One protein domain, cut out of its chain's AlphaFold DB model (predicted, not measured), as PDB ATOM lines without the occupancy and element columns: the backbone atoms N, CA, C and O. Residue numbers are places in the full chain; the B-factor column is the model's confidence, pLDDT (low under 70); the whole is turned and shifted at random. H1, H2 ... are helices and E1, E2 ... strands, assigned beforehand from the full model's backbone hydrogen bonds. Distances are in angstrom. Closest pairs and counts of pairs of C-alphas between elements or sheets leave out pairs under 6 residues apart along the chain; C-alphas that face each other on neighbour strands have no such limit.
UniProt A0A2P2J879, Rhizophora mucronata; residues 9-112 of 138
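This is residues 9 to 112 of the 138 residues of a protein of Rhizophora mucronata (UniProt A0A2P2J879). A long helix, H1, packs on a hairpin of two strands, E3 and E4, with E4 the nearer strand; a second hairpin, E1 and E2, lies at the side, meeting E3 through E2 and H1 through E1. Past the end of H1 at Ile 29, the small helix H2 lies close by, and H3 reaches the hairpin of E3 and E4 with its end near Ile 107. The 104 printed residues hold three named helices and four named strands, in the order H1, E1, E2, E3, E4, H2, H3, with two antiparallel sheets, E1 - E2 and E3 - E4. The class is mixed, helices and strands; the whole is compact, with a radius of gyration of the C-alphas of 14.2 A and spans of 43 by 31 by 27 A.

H1, residues 9 to 29, and E4, residues 73 to 80, have 16 pairs of C-alphas within 8 A, the closest being those of Ala 24 and Ala 78, 5.4 A apart. E3, residues 62 to 69, forms a hairpin with E4, antiparallel at 164 degrees; N 65 and O 77, 3.0 A apart, are within hydrogen-bond range. The closest C-alphas of H1 and E3 are those of Leu 21 and Leu 66, 7.5 A apart. E1, residues 40 to 45, and E2, residues 48 to 54, form the other hairpin, antiparallel at 157 degrees, with N 43 and O 51 2.9 A apart, within hydrogen-bond range. The closest C-alphas of H1 and E1 are those of Lys 22 and Val 40, 7.3 A apart. E2 and E3 have 10 pairs of C-alphas within 8 A, the closest being those of Ile 50 and Phe 64, 5.7 A apart. H1 and H2, residues 87 to 90, are close but not clearly touching, with the closest C-alphas, those of Ile 29 and Tyr 89, 7.5 A apart. The closest C-alphas of E4 and H3, residues 100 to 107, are those of Arg 79 and Ile 107, 6.5 A apart; H1 and H3 are apart. In H1 and H3 every O i to N i+4 pair is within hydrogen-bond range, while H2 is too short for such a pair and has its one O i to N i+3 pair within range.

H1 begins at C-alpha 9, (-49.142, 5.466, -10.568), and is 30.5 A long. E1 is 17.3 A long, E2 18.9 A, E3 22.5 A and E4 23.4 A; E4 ends at C-alpha 80, (-21.241, 0.311, -23.898). H2 is 5.1 A long. H3 is 10.5 A long and ends at C-alpha 107, (-17.235, 5.532, -21.146).

The two C-alphas farthest apart are those of Asp 9 and Asp 99, at 44.5 A. The printed part, residues 9 to 112, has no cut. The links E1 to E2 and E3 to E4 are tight, the other links are short, and no link is long. The mean pLDDT of the printed part is 90.4, and no printed residue is under 70.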
ATOM      1  N   ASP A   9     -49.988   4.415  -9.995       87.88
ATOM      2  CA  ASP A   9     -49.142   5.466 -10.568       87.88
ATOM      3  C   ASP A   9     -47.648   5.245 -10.275       87.88
ATOM      4  O   ASP A   9     -46.795   5.471 -11.138       87.88
ATOM      5  N   GLU A  10     -47.313   4.796  -9.064       88.12
ATOM      6  CA  GLU A  10     -45.937   4.489  -8.661       88.12
ATOM      7  C   GLU A  10     -45.433   3.216  -9.338       88.12
ATOM      8  O   GLU A  10     -44.310   3.192  -9.845       88.12
ATOM      9  N   ILE A  11     -46.277   2.183  -9.419       90.38
ATOM     10  CA  ILE A  11     -45.976   0.946 -10.150       90.38
ATOM     11  C   ILE A  11     -45.718   1.260 -11.628       90.38
ATOM     12  O   ILE A  11     -44.745   0.772 -12.212       90.38
ATOM     13  N   LEU A  12     -46.544   2.115 -12.232       90.44
ATOM     14  CA  LEU A  12     -46.396   2.524 -13.623       90.44
ATOM     15  C   LEU A  12     -45.127   3.357 -13.850       90.44
ATOM     16  O   LEU A  12     -44.426   3.161 -14.846       90.44
ATOM     17  N   ALA A  13     -44.787   4.258 -12.926       89.75
ATOM     18  CA  ALA A  13     -43.544   5.020 -12.995       89.75
ATOM     19  C   ALA A  13     -42.314   4.101 -12.932       89.75
ATOM     20  O   ALA A  13     -41.402   4.243 -13.747       89.75
ATOM     21  N   GLU A  14     -42.303   3.130 -12.018       92.06
ATOM     22  CA  GLU A  14     -41.247   2.116 -11.916       92.06
ATOM     23  C   GLU A  14     -41.133   1.293 -13.203       92.06
ATOM     24  O   GLU A  14     -40.033   1.118 -13.736       92.06
ATOM     25  N   PHE A  15     -42.267   0.856 -13.761       92.44
ATOM     26  CA  PHE A  15     -42.302   0.159 -15.044       92.44
ATOM     27  C   PHE A  15     -41.645   0.987 -16.150       92.44
ATOM     28  O   PHE A  15     -40.763   0.481 -16.847       92.44
ATOM     29  N   TYR A  16     -42.003   2.268 -16.284       93.00
ATOM     30  CA  TYR A  16     -41.415   3.128 -17.308       93.00
ATOM     31  C   TYR A  16     -39.915   3.337 -17.125       93.00
ATOM     32  O   TYR A  16     -39.199   3.369 -18.124       93.00
ATOM     33  N   ARG A  17     -39.410   3.432 -15.892       95.06
ATOM     34  CA  ARG A  17     -37.965   3.547 -15.638       95.06
ATOM     35  C   ARG A  17     -37.211   2.311 -16.131       95.06
ATOM     36  O   ARG A  17     -36.256   2.442 -16.899       95.06
ATOM     37  N   TYR A  18     -37.671   1.115 -15.760       95.19
ATOM     38  CA  TYR A  18     -37.063  -0.139 -16.221       95.19
ATOM     39  C   TYR A  18     -37.201  -0.336 -17.730       95.19
ATOM     40  O   TYR A  18     -36.234  -0.725 -18.388       95.19
ATOM     41  N   TRP A  19     -38.376  -0.043 -18.289       94.00
ATOM     42  CA  TRP A  19     -38.616  -0.109 -19.728       94.00
ATOM     43  C   TRP A  19     -37.673   0.827 -20.489       94.00
ATOM     44  O   TRP A  19     -36.997   0.403 -21.422       94.00
ATOM     45  N   CYS A  20     -37.549   2.075 -20.033       95.25
ATOM     46  CA  CYS A  20     -36.663   3.073 -20.620       95.25
ATOM     47  C   CYS A  20     -35.201   2.598 -20.625       95.25
ATOM     48  O   CYS A  20     -34.504   2.743 -21.629       95.25
ATOM     49  N   LEU A  21     -34.719   1.990 -19.537       96.38
ATOM     50  CA  LEU A  21     -33.363   1.432 -19.468       96.38
ATOM     51  C   LEU A  21     -33.157   0.250 -20.428       96.38
ATOM     52  O   LEU A  21     -32.149   0.206 -21.141       96.38
ATOM     53  N   LYS A  22     -34.116  -0.681 -20.484       95.06
ATOM     54  CA  LYS A  22     -34.090  -1.828 -21.408       95.06
ATOM     55  C   LYS A  22     -34.062  -1.380 -22.869       95.06
ATOM     56  O   LYS A  22     -33.233  -1.862 -23.637       95.06
ATOM     57  N   GLU A  23     -34.895  -0.409 -23.225       94.94
ATOM     58  CA  GLU A  23     -34.938   0.189 -24.560       94.94
ATOM     59  C   GLU A  23     -33.615   0.858 -24.947       94.94
ATOM     60  O   GLU A  23     -33.116   0.646 -26.051       94.94
ATOM     61  N   ALA A  24     -33.003   1.640 -24.050       95.62
ATOM     62  CA  ALA A  24     -31.709   2.259 -24.337       95.62
ATOM     63  C   ALA A  24     -30.603   1.220 -24.552       95.62
ATOM     64  O   ALA A  24     -29.785   1.389 -25.455       95.62
ATOM     65  N   TYR A  25     -30.596   0.134 -23.775       95.31
ATOM     66  CA  TYR A  25     -29.663  -0.975 -23.975       95.31
ATOM     67  C   TYR A  25     -29.846  -1.632 -25.353       95.31
ATOM     68  O   TYR A  25     -28.886  -1.726 -26.117       95.31
ATOM     69  N   VAL A  26     -31.078  -2.013 -25.708       94.50
ATOM     70  CA  VAL A  26     -31.402  -2.637 -27.004       94.50
ATOM     71  C   VAL A  26     -31.038  -1.729 -28.177       94.50
ATOM     72  O   VAL A  26     -30.457  -2.188 -29.161       94.50
ATOM     73  N   LYS A  27     -31.315  -0.425 -28.068       94.25
ATOM     74  CA  LYS A  27     -30.931   0.569 -29.081       94.25
ATOM     75  C   LYS A  27     -29.419   0.704 -29.211       94.25
ATOM     76  O   LYS A  27     -28.920   0.798 -30.326       94.25
ATOM     77  N   ALA A  28     -28.689   0.678 -28.098       94.19
ATOM     78  CA  ALA A  28     -27.235   0.777 -28.113       94.19
ATOM     79  C   ALA A  28     -26.561  -0.440 -28.767       94.19
ATOM     80  O   ALA A  28     -25.526  -0.276 -29.409       94.19
ATOM     81  N   ILE A  29     -27.139  -1.643 -28.653       93.69
ATOM     82  CA  ILE A  29     -26.634  -2.833 -29.361       93.69
ATOM     83  C   ILE A  29     -27.234  -3.009 -30.764       93.69
ATOM     84  O   ILE A  29     -26.699  -3.774 -31.562       93.69
ATOM     85  N   GLY A  30     -28.324  -2.313 -31.092       93.25
ATOM     86  CA  GLY A  30     -28.961  -2.351 -32.411       93.25
ATOM     87  C   GLY A  30     -29.700  -3.655 -32.732       93.25
ATOM     88  O   GLY A  30     -29.937  -3.943 -33.901       93.25
ATOM     89  N   SER A  31     -30.058  -4.460 -31.730       89.75
ATOM     90  CA  SER A  31     -30.724  -5.762 -31.921       89.75
ATOM     91  C   SER A  31     -32.230  -5.661 -32.197       89.75
ATOM     92  O   SER A  31     -32.828  -6.610 -32.704       89.75
ATOM     93  N   GLY A  32     -32.846  -4.520 -31.879       84.31
ATOM     94  CA  GLY A  32     -34.291  -4.325 -31.991       84.31
ATOM     95  C   GLY A  32     -35.102  -5.171 -31.000       84.31
ATOM     96  O   GLY A  32     -34.575  -5.765 -30.062       84.31
ATOM     97  N   VAL A  33     -36.419  -5.226 -31.213       73.75
ATOM     98  CA  VAL A  33     -37.397  -5.811 -30.266       73.75
ATOM     99  C   VAL A  33     -37.260  -7.333 -30.111       73.75
ATOM    100  O   VAL A  33     -37.774  -7.909 -29.161       73.75
ATOM    101  N   ALA A  34     -36.544  -7.998 -31.023       75.56
ATOM    102  CA  ALA A  34     -36.296  -9.439 -30.966       75.56
ATOM    103  C   ALA A  34     -35.288  -9.845 -29.874       75.56
ATOM    104  O   ALA A  34     -35.071 -11.035 -29.645       75.56
ATOM    105  N   TYR A  35     -34.641  -8.881 -29.216       79.00
ATOM    106  CA  TYR A  35     -33.727  -9.183 -28.126       79.00
ATOM    107  C   TYR A  35     -34.485  -9.724 -26.912       79.00
ATOM    108  O   TYR A  35     -35.472  -9.130 -26.478       79.00
ATOM    109  N   GLY A  36     -33.991 -10.822 -26.334       83.50
ATOM    110  CA  GLY A  36     -34.532 -11.415 -25.108       83.50
ATOM    111  C   GLY A  36     -34.372 -10.476 -23.915       83.50
ATOM    112  O   GLY A  36     -33.392 -10.545 -23.174       83.50
ATOM    113  N   LEU A  37     -35.316  -9.547 -23.754       85.62
ATOM    114  CA  LEU A  37     -35.326  -8.565 -22.674       85.62
ATOM    115  C   LEU A  37     -35.520  -9.212 -21.303       85.62
ATOM    116  O   LEU A  37     -35.141  -8.613 -20.300       85.62
ATOM    117  N   ASP A  38     -36.097 -10.408 -21.248       88.56
ATOM    118  CA  ASP A  38     -36.221 -11.245 -20.054       88.56
ATOM    119  C   ASP A  38     -34.860 -11.556 -19.415       88.56
ATOM    120  O   ASP A  38     -34.762 -11.604 -18.194       88.56
ATOM    121  N   LYS A  39     -33.801 -11.633 -20.226       91.25
ATOM    122  CA  LYS A  39     -32.424 -11.903 -19.788       91.25
ATOM    123  C   LYS A  39     -31.711 -10.695 -19.191       91.25
ATOM    124  O   LYS A  39     -30.618 -10.842 -18.650       91.25
ATOM    125  N   VAL A  40     -32.280  -9.498 -19.350       93.25
ATOM    126  CA  VAL A  40     -31.665  -8.229 -18.948       93.25
ATOM    127  C   VAL A  40     -32.239  -7.763 -17.620       93.25
ATOM    128  O   VAL A  40     -33.420  -7.409 -17.520       93.25
ATOM    129  N   GLU A  41     -31.375  -7.680 -16.619       95.31
ATOM    130  CA  GLU A  41     -31.713  -7.229 -15.274       95.31
ATOM    131  C   GLU A  41     -30.948  -5.951 -14.942       95.31
ATOM    132  O   GLU A  41     -29.731  -5.879 -15.109       95.31
ATOM    133  N   PHE A  42     -31.662  -4.942 -14.448       96.06
ATOM    134  CA  PHE A  42     -31.066  -3.700 -13.969       96.06
ATOM    135  C   PHE A  42     -31.062  -3.671 -12.445       96.06
ATOM    136  O   PHE A  42     -32.053  -4.018 -11.806       96.06
ATOM    137  N   HIS A  43     -29.954  -3.207 -11.876       95.81
ATOM    138  CA  HIS A  43     -29.786  -2.968 -10.448       95.81
ATOM    139  C   HIS A  43     -29.316  -1.537 -10.226       95.81
ATOM    140  O   HIS A  43     -28.522  -1.017 -11.009       95.81
ATOM    141  N   HIS A  44     -29.775  -0.900  -9.156       95.69
ATOM    142  CA  HIS A  44     -29.458   0.493  -8.868       95.69
ATOM    143  C   HIS A  44     -29.559   0.788  -7.371       95.69
ATOM    144  O   HIS A  44     -30.226   0.071  -6.627       95.69
ATOM    145  N   THR A  45     -29.002   1.923  -6.960       93.69
ATOM    146  CA  THR A  45     -29.248   2.530  -5.647       93.69
ATOM    147  C   THR A  45     -30.005   3.830  -5.882       93.69
ATOM    148  O   THR A  45     -29.430   4.777  -6.411       93.69
ATOM    149  N   ASN A  46     -31.300   3.883  -5.548       90.75
ATOM    150  CA  ASN A  46     -32.157   5.062  -5.777       90.75
ATOM    151  C   ASN A  46     -32.067   5.623  -7.208       90.75
ATOM    152  O   ASN A  46     -31.864   6.819  -7.392       90.75
ATOM    153  N   TRP A  47     -32.136   4.755  -8.223       93.06
ATOM    154  CA  TRP A  47     -32.006   5.137  -9.638       93.06
ATOM    155  C   TRP A  47     -30.673   5.804 -10.024       93.06
ATOM    156  O   TRP A  47     -30.524   6.344 -11.115       93.06
ATOM    157  N   THR A  48     -29.669   5.688  -9.154       91.19
ATOM    158  CA  THR A  48     -28.267   6.034  -9.403       91.19
ATOM    159  C   THR A  48     -27.404   4.770  -9.373       91.19
ATOM    160  O   THR A  48     -27.867   3.708  -8.951       91.19
ATOM    161  N   ASN A  49     -26.147   4.863  -9.827       92.69
ATOM    162  CA  ASN A  49     -25.218   3.721  -9.880       92.69
ATOM    163  C   ASN A  49     -25.826   2.492 -10.580       92.69
ATOM    164  O   ASN A  49     -25.740   1.365 -10.096       92.69
ATOM    165  N   ILE A  50     -26.496   2.736 -11.707       96.00
ATOM    166  CA  ILE A  50     -27.229   1.711 -12.441       96.00
ATOM    167  C   ILE A  50     -26.234   0.734 -13.079       96.00
ATOM    168  O   ILE A  50     -25.332   1.130 -13.819       96.00
ATOM    169  N   SER A  51     -26.432  -0.552 -12.814       95.50
ATOM    170  CA  SER A  51     -25.665  -1.670 -13.358       95.50
ATOM    171  C   SER A  51     -26.595  -2.702 -13.990       95.50
ATOM    172  O   SER A  51     -27.799  -2.718 -13.725       95.50
ATOM    173  N   ILE A  52     -26.030  -3.552 -14.843       95.62
ATOM    174  CA  ILE A  52     -26.768  -4.548 -15.619       95.62
ATOM    175  C   ILE A  52     -26.217  -5.951 -15.359       95.62
ATOM    176  O   ILE A  52     -24.999  -6.150 -15.241       95.62
ATOM    177  N   LYS A  53     -27.118  -6.930 -15.317       96.50
ATOM    178  CA  LYS A  53     -26.806  -8.345 -15.493       96.50
ATOM    179  C   LYS A  53     -27.484  -8.869 -16.750       96.50
ATOM    180  O   LYS A  53     -28.608  -8.480 -17.063       96.50
ATOM    181  N   ILE A  54     -26.782  -9.744 -17.458       93.50
ATOM    182  CA  ILE A  54     -27.301 -10.462 -18.621       93.50
ATOM    183  C   ILE A  54     -27.162 -11.945 -18.324       93.50
ATOM    184  O   ILE A  54     -26.071 -12.384 -17.962       93.50
ATOM    185  N   ASP A  55     -28.264 -12.690 -18.414       94.19
ATOM    186  CA  ASP A  55     -28.307 -14.114 -18.054       94.19
ATOM    187  C   ASP A  55     -27.736 -14.359 -16.635       94.19
ATOM    188  O   ASP A  55     -26.927 -15.255 -16.390       94.19
ATOM    189  N   GLY A  56     -28.093 -13.478 -15.690       94.50
ATOM    190  CA  GLY A  56     -27.623 -13.506 -14.301       94.50
ATOM    191  C   GLY A  56     -26.173 -13.049 -14.077       94.50
ATOM    192  O   GLY A  56     -25.755 -12.911 -12.925       94.50
ATOM    193  N   GLN A  57     -25.403 -12.759 -15.133       96.06
ATOM    194  CA  GLN A  57     -23.991 -12.380 -15.034       96.06
ATOM    195  C   GLN A  57     -23.783 -10.859 -15.095       96.06
ATOM    196  O   GLN A  57     -24.275 -10.214 -16.023       96.06
ATOM    197  N   PRO A  58     -23.033 -10.250 -14.153       95.12
ATOM    198  CA  PRO A  58     -22.738  -8.818 -14.186       95.12
ATOM    199  C   PRO A  58     -21.916  -8.409 -15.410       95.12
ATOM    200  O   PRO A  58     -20.850  -8.972 -15.667       95.12
ATOM    201  N   VAL A  59     -22.343  -7.355 -16.111       93.62
ATOM    202  CA  VAL A  59     -21.620  -6.825 -17.279       93.62
ATOM    203  C   VAL A  59     -21.100  -5.421 -16.984       93.62
ATOM    204  O   VAL A  59     -21.812  -4.427 -17.086       93.62
ATOM    205  N   LYS A  60     -19.809  -5.328 -16.642       89.19
ATOM    206  CA  LYS A  60     -19.146  -4.072 -16.225       89.19
ATOM    207  C   LYS A  60     -18.906  -3.074 -17.361       89.19
ATOM    208  O   LYS A  60     -18.519  -1.937 -17.116       89.19
ATOM    209  N   GLN A  61     -19.099  -3.499 -18.606       89.75
ATOM    210  CA  GLN A  61     -18.814  -2.703 -19.801       89.75
ATOM    211  C   GLN A  61     -19.989  -1.825 -20.233       89.75
ATOM    212  O   GLN A  61     -20.091  -1.454 -21.398       89.75
ATOM    213  N   TRP A  62     -20.884  -1.519 -19.302       93.88
ATOM    214  CA  TRP A  62     -22.037  -0.682 -19.547       93.88
ATOM    215  C   TRP A  62     -22.173   0.361 -18.453       93.88
ATOM    216  O   TRP A  62     -21.979   0.074 -17.272       93.88
ATOM    217  N   LYS A  63     -22.542   1.570 -18.865       94.75
ATOM    218  CA  LYS A  63     -22.991   2.633 -17.975       94.75
ATOM    219  C   LYS A  63     -24.341   3.147 -18.418       94.75
ATOM    220  O   LYS A  63     -24.614   3.249 -19.616       94.75
ATOM    221  N   PHE A  64     -25.147   3.493 -17.424       95.12
ATOM    222  CA  PHE A  64     -26.497   3.973 -17.623       95.12
ATOM    223  C   PHE A  64     -26.736   5.239 -16.819       95.12
ATOM    224  O   PHE A  64     -26.293   5.363 -15.676       95.12
ATOM    225  N   TRP A  65     -27.483   6.147 -17.427       95.12
ATOM    226  CA  TRP A  65     -28.017   7.342 -16.794       95.12
ATOM    227  C   TRP A  65     -29.520   7.342 -16.995       95.12
ATOM    228  O   TRP A  65     -30.000   6.935 -18.054       95.12
ATOM    229  N   LEU A  66     -30.247   7.784 -15.978       94.88
ATOM    230  CA  LEU A  66     -31.691   7.923 -16.002       94.88
ATOM    231  C   LEU A  66     -32.029   9.303 -15.453       94.88
ATOM    232  O   LEU A  66     -31.557   9.688 -14.385       94.88
ATOM    233  N   SER A  67     -32.837  10.045 -16.195       92.50
ATOM    234  CA  SER A  67     -33.283  11.378 -15.816       92.50
ATOM    235  C   SER A  67     -34.785  11.499 -16.022       92.50
ATOM    236  O   SER A  67     -35.337  10.987 -17.000       92.50
ATOM    237  N   GLU A  68     -35.441  12.165 -15.077       90.50
ATOM    238  CA  GLU A  68     -36.823  12.586 -15.253       90.50
ATOM    239  C   GLU A  68     -36.851  13.869 -16.080       90.50
ATOM    240  O   GLU A  68     -36.093  14.812 -15.840       90.50
ATOM    241  N   HIS A  69     -37.751  13.909 -17.049       84.81
ATOM    242  CA  HIS A  69     -38.053  15.076 -17.851       84.81
ATOM    243  C   HIS A  69     -39.490  15.540 -17.539       84.81
ATOM    244  O   HIS A  69     -40.324  14.715 -17.147       84.81
ATOM    245  N   PRO A  70     -39.822  16.841 -17.696       83.69
ATOM    246  CA  PRO A  70     -41.152  17.378 -17.422       83.69
ATOM    247  C   PRO A  70     -42.320  16.491 -17.872       83.69
ATOM    248  O   PRO A  70     -42.281  15.894 -18.949       83.69
ATOM    249  N   LYS A  71     -43.400  16.494 -17.080       83.81
ATOM    250  CA  LYS A  71     -44.629  15.709 -17.304       83.81
ATOM    251  C   LYS A  71     -44.439  14.186 -17.173       83.81
ATOM    252  O   LYS A  71     -45.005  13.447 -17.970       83.81
ATOM    253  N   LYS A  72     -43.677  13.727 -16.170       84.12
ATOM    254  CA  LYS A  72     -43.463  12.296 -15.865       84.12
ATOM    255  C   LYS A  72     -42.852  11.499 -17.036       84.12
ATOM    256  O   LYS A  72     -43.169  10.326 -17.225       84.12
ATOM    257  N   HIS A  73     -41.989  12.126 -17.838       89.31
ATOM    258  CA  HIS A  73     -41.268  11.430 -18.906       89.31
ATOM    259  C   HIS A  73     -39.918  10.936 -18.392       89.31
ATOM    260  O   HIS A  73     -39.246  11.630 -17.635       89.31
ATOM    261  N   TRP A  74     -39.491   9.764 -18.853       92.88
ATOM    262  CA  TRP A  74     -38.193   9.192 -18.505       92.88
ATOM    263  C   TRP A  74     -37.279   9.183 -19.716       92.88
ATOM    264  O   TRP A  74     -37.673   8.752 -20.802       92.88
ATOM    265  N   VAL A  75     -36.047   9.640 -19.515       94.25
ATOM    266  CA  VAL A  75     -34.993   9.580 -20.521       94.25
ATOM    267  C   VAL A  75     -33.817   8.818 -19.942       94.25
ATOM    268  O   VAL A  75     -33.303   9.169 -18.878       94.25
ATOM    269  N   SER A  76     -33.383   7.788 -20.659       95.12
ATOM    270  CA  SER A  76     -32.216   6.995 -20.310       95.12
ATOM    271  C   SER A  76     -31.145   7.094 -21.392       95.12
ATOM    272  O   SER A  76     -31.421   7.271 -22.580       95.12
ATOM    273  N   VAL A  77     -29.893   6.975 -20.966       95.06
ATOM    274  CA  VAL A  77     -28.732   6.876 -21.850       95.06
ATOM    275  C   VAL A  77     -27.987   5.608 -21.482       95.06
ATOM    276  O   VAL A  77     -27.632   5.425 -20.322       95.06
ATOM    277  N   ALA A  78     -27.724   4.756 -22.468       95.12
ATOM    278  CA  ALA A  78     -26.858   3.595 -22.331       95.12
ATOM    279  C   ALA A  78     -25.563   3.838 -23.109       95.12
ATOM    280  O   ALA A  78     -25.594   4.269 -24.263       95.12
ATOM    281  N   ARG A  79     -24.420   3.556 -22.488       94.25
ATOM    282  CA  ARG A  79     -23.118   3.531 -23.162       94.25
ATOM    283  C   ARG A  79     -22.447   2.199 -22.895       94.25
ATOM    284  O   ARG A  79     -22.313   1.806 -21.738       94.25
ATOM    285  N   GLY A  80     -21.995   1.552 -23.958       92.50
ATOM    286  CA  GLY A  80     -21.241   0.311 -23.898       92.50
ATOM    287  C   GLY A  80     -20.277   0.204 -25.070       92.50
ATOM    288  O   GLY A  80     -20.271   1.046 -25.968       92.50
ATOM    289  N   HIS A  81     -19.430  -0.819 -25.044       91.06
ATOM    290  CA  HIS A  81     -18.421  -1.012 -26.080       91.06
ATOM    291  C   HIS A  81     -19.077  -1.348 -27.439       91.06
ATOM    292  O   HIS A  81     -19.904  -2.267 -27.469       91.06
ATOM    293  N   PRO A  82     -18.672  -0.716 -28.566       90.12
ATOM    294  CA  PRO A  82     -19.217  -0.974 -29.909       90.12
ATOM    295  C   PRO A  82     -19.238  -2.450 -30.330       90.12
ATOM    296  O   PRO A  82     -20.183  -2.903 -30.964       90.12
ATOM    297  N   ARG A  83     -18.248  -3.247 -29.906       89.38
ATOM    298  CA  ARG A  83     -18.234  -4.716 -30.037       89.38
ATOM    299  C   ARG A  83     -19.511  -5.437 -29.594       89.38
ATOM    300  O   ARG A  83     -19.773  -6.522 -30.102       89.38
ATOM    301  N   SER A  84     -20.273  -4.853 -28.670       90.62
ATOM    302  CA  SER A  84     -21.528  -5.416 -28.158       90.62
ATOM    303  C   SER A  84     -22.685  -5.257 -29.147       90.62
ATOM    304  O   SER A  84     -23.715  -5.900 -28.976       90.62
ATOM    305  N   ALA A  85     -22.536  -4.394 -30.156       92.44
ATOM    306  CA  ALA A  85     -23.536  -4.207 -31.189       92.44
ATOM    307  C   ALA A  85     -23.634  -5.417 -32.125       92.44
ATOM    308  O   ALA A  85     -22.653  -6.129 -32.375       92.44
ATOM    309  N   VAL A  86     -24.825  -5.622 -32.680       92.75
ATOM    310  CA  VAL A  86     -25.057  -6.610 -33.734       92.75
ATOM    311  C   VAL A  86     -24.333  -6.206 -35.017       92.75
ATOM    312  O   VAL A  86     -24.092  -5.027 -35.277       92.75
ATOM    313  N   GLU A  87     -24.004  -7.194 -35.844       91.44
ATOM    314  CA  GLU A  87     -23.150  -6.997 -37.017       91.44
ATOM    315  C   GLU A  87     -23.727  -6.005 -38.033       91.44
ATOM    316  O   GLU A  87     -23.012  -5.166 -38.575       91.44
ATOM    317  N   SER A  88     -25.042  -6.046 -38.256       91.06
ATOM    318  CA  SER A  88     -25.720  -5.090 -39.134       91.06
ATOM    319  C   SER A  88     -25.569  -3.649 -38.648       91.06
ATOM    320  O   SER A  88     -25.383  -2.754 -39.468       91.06
ATOM    321  N   TYR A  89     -25.603  -3.423 -37.330       91.94
ATOM    322  CA  TYR A  89     -25.461  -2.091 -36.753       91.94
ATOM    323  C   TYR A  89     -24.003  -1.624 -36.735       91.94
ATOM    324  O   TYR A  89     -23.737  -0.467 -37.052       91.94
ATOM    325  N   LYS A  90     -23.042  -2.523 -36.475       92.19
ATOM    326  CA  LYS A  90     -21.601  -2.210 -36.530       92.19
ATOM    327  C   LYS A  90     -21.177  -1.590 -37.857       92.19
ATOM    328  O   LYS A  90     -20.379  -0.662 -37.856       92.19
ATOM    329  N   ARG A  91     -21.759  -2.038 -38.972       90.88
ATOM    330  CA  ARG A  91     -21.488  -1.494 -40.317       90.88
ATOM    331  C   ARG A  91     -21.861  -0.018 -40.478       90.88
ATOM    332  O   ARG A  91     -21.345   0.631 -41.379       90.88
ATOM    333  N   ALA A  92     -22.756   0.500 -39.638       89.62
ATOM    334  CA  ALA A  92     -23.156   1.906 -39.633       89.62
ATOM    335  C   ALA A  92     -22.339   2.762 -38.647       89.62
ATOM    336  O   ALA A  92     -22.474   3.985 -38.646       89.62
ATOM    337  N   LEU A  93     -21.513   2.147 -37.795       87.69
ATOM    338  CA  LEU A  93     -20.679   2.868 -36.839       87.69
ATOM    339  C   LEU A  93     -19.409   3.368 -37.530       87.69
ATOM    340  O   LEU A  93     -18.692   2.606 -38.171       87.69
ATOM    341  N   SER A  94     -19.090   4.649 -37.343       85.00
ATOM    342  CA  SER A  94     -17.857   5.249 -37.867       85.00
ATOM    343  C   SER A  94     -16.594   4.775 -37.143       85.00
ATOM    344  O   SER A  94     -15.492   4.968 -37.646       85.00
ATOM    345  N   LEU A  95     -16.748   4.207 -35.944       79.88
ATOM    346  CA  LEU A  95     -15.659   3.741 -35.093       79.88
ATOM    347  C   LEU A  95     -16.114   2.496 -34.323       79.88
ATOM    348  O   LEU A  95     -17.044   2.565 -33.517       79.88
ATOM    349  N   VAL A  96     -15.476   1.359 -34.604       78.12
ATOM    350  CA  VAL A  96     -15.823   0.045 -34.025       78.12
ATOM    351  C   VAL A  96     -14.675  -0.514 -33.188       78.12
ATOM    352  O   VAL A  96     -14.916  -1.041 -32.100       78.12
ATOM    353  N   GLU A  97     -13.447  -0.350 -33.678       82.31
ATOM    354  CA  GLU A  97     -12.222  -0.672 -32.953       82.31
ATOM    355  C   GLU A  97     -11.857   0.518 -32.066       82.31
ATOM    356  O   GLU A  97     -11.544   1.598 -32.559       82.31
ATOM    357  N   LEU A  98     -11.970   0.314 -30.758       82.00
ATOM    358  CA  LEU A  98     -11.483   1.225 -29.731       82.00
ATOM    359  C   LEU A  98     -10.460   0.444 -28.926       82.00
ATOM    360  O   LEU A  98     -10.755  -0.675 -28.488       82.00
ATOM    361  N   ASP A  99      -9.290   1.024 -28.696       86.25
ATOM    362  CA  ASP A  99      -8.388   0.435 -27.716       86.25
ATOM    363  C   ASP A  99      -8.966   0.567 -26.289       86.25
ATOM    364  O   ASP A  99      -9.986   1.226 -26.038       86.25
ATOM    365  N   GLN A 100      -8.344  -0.120 -25.326       84.31
ATOM    366  CA  GLN A 100      -8.813  -0.114 -23.936       84.31
ATOM    367  C   GLN A 100      -8.834   1.293 -23.326       84.31
ATOM    368  O   GLN A 100      -9.755   1.611 -22.569       84.31
ATOM    369  N   ASP A 101      -7.863   2.137 -23.668       87.69
ATOM    370  CA  ASP A 101      -7.706   3.475 -23.107       87.69
ATOM    371  C   ASP A 101      -8.711   4.453 -23.722       87.69
ATOM    372  O   ASP A 101      -9.335   5.242 -23.006       87.69
ATOM    373  N   GLU A 102      -8.909   4.399 -25.037       87.81
ATOM    374  CA  GLU A 102      -9.923   5.152 -25.774       87.81
ATOM    375  C   GLU A 102     -11.321   4.806 -25.277       87.81
ATOM    376  O   GLU A 102     -12.113   5.698 -24.955       87.81
ATOM    377  N   TYR A 103     -11.610   3.512 -25.138       86.50
ATOM    378  CA  TYR A 103     -12.865   3.043 -24.577       86.50
ATOM    379  C   TYR A 103     -13.052   3.526 -23.136       86.50
ATOM    380  O   TYR A 103     -14.117   4.054 -22.793       86.50
ATOM    381  N   TYR A 104     -12.023   3.395 -22.291       87.56
ATOM    382  CA  TYR A 104     -12.076   3.848 -20.904       87.56
ATOM    383  C   TYR A 104     -12.351   5.354 -20.820       87.56
ATOM    384  O   TYR A 104     -13.214   5.775 -20.048       87.56
ATOM    385  N   LYS A 105     -11.704   6.172 -21.655       88.19
ATOM    386  CA  LYS A 105     -11.978   7.613 -21.747       88.19
ATOM    387  C   LYS A 105     -13.416   7.875 -22.195       88.19
ATOM    388  O   LYS A 105     -14.125   8.631 -21.533       88.19
ATOM    389  N   ALA A 106     -13.877   7.218 -23.259       86.19
ATOM    390  CA  ALA A 106     -15.209   7.417 -23.831       86.19
ATOM    391  C   ALA A 106     -16.337   7.068 -22.845       86.19
ATOM    392  O   ALA A 106     -17.299   7.828 -22.694       86.19
ATOM    393  N   ILE A 107     -16.216   5.953 -22.118       88.25
ATOM    394  CA  ILE A 107     -17.235   5.532 -21.146       88.25
ATOM    395  C   ILE A 107     -17.228   6.382 -19.866       88.25
ATOM    396  O   ILE A 107     -18.220   6.409 -19.136       88.25
ATOM    397  N   HIS A 108     -16.142   7.102 -19.578       87.81
ATOM    398  CA  HIS A 108     -16.047   8.039 -18.450       87.81
ATOM    399  C   HIS A 108     -16.311   9.498 -18.835       87.81
ATOM    400  O   HIS A 108     -16.276  10.357 -17.954       87.81
ATOM    401  N   LEU A 109     -16.634   9.791 -20.102       86.12
ATOM    402  CA  LEU A 109     -17.039  11.137 -20.500       86.12
ATOM    403  C   LEU A 109     -18.223  11.612 -19.646       86.12
ATOM    404  O   LEU A 109     -19.187  10.852 -19.473       86.12
ATOM    405  N   PRO A 110     -18.191  12.864 -19.155       83.81
ATOM    406  CA  PRO A 110     -19.249  13.388 -18.311       83.81
ATOM    407  C   PRO A 110     -20.595  13.296 -19.024       83.81
ATOM    408  O   PRO A 110     -20.713  13.475 -20.244       83.81
ATOM    409  N   GLU A 111     -21.629  12.993 -18.252       78.75
ATOM    410  CA  GLU A 111     -22.990  13.098 -18.744       78.75
ATOM    411  C   GLU A 111     -23.313  14.580 -18.968       78.75
ATOM    412  O   GLU A 111     -23.095  15.424 -18.096       78.75
ATOM    413  N   LYS A 112     -23.809  14.911 -20.161       81.50
ATOM    414  CA  LYS A 112     -24.358  16.236 -20.433       81.50
ATOM    415  C   LYS A 112     -25.850  16.184 -20.148       81.50
ATOM    416  O   LYS A 112     -26.526  15.293 -20.651       81.50
TER     417      LYS A 112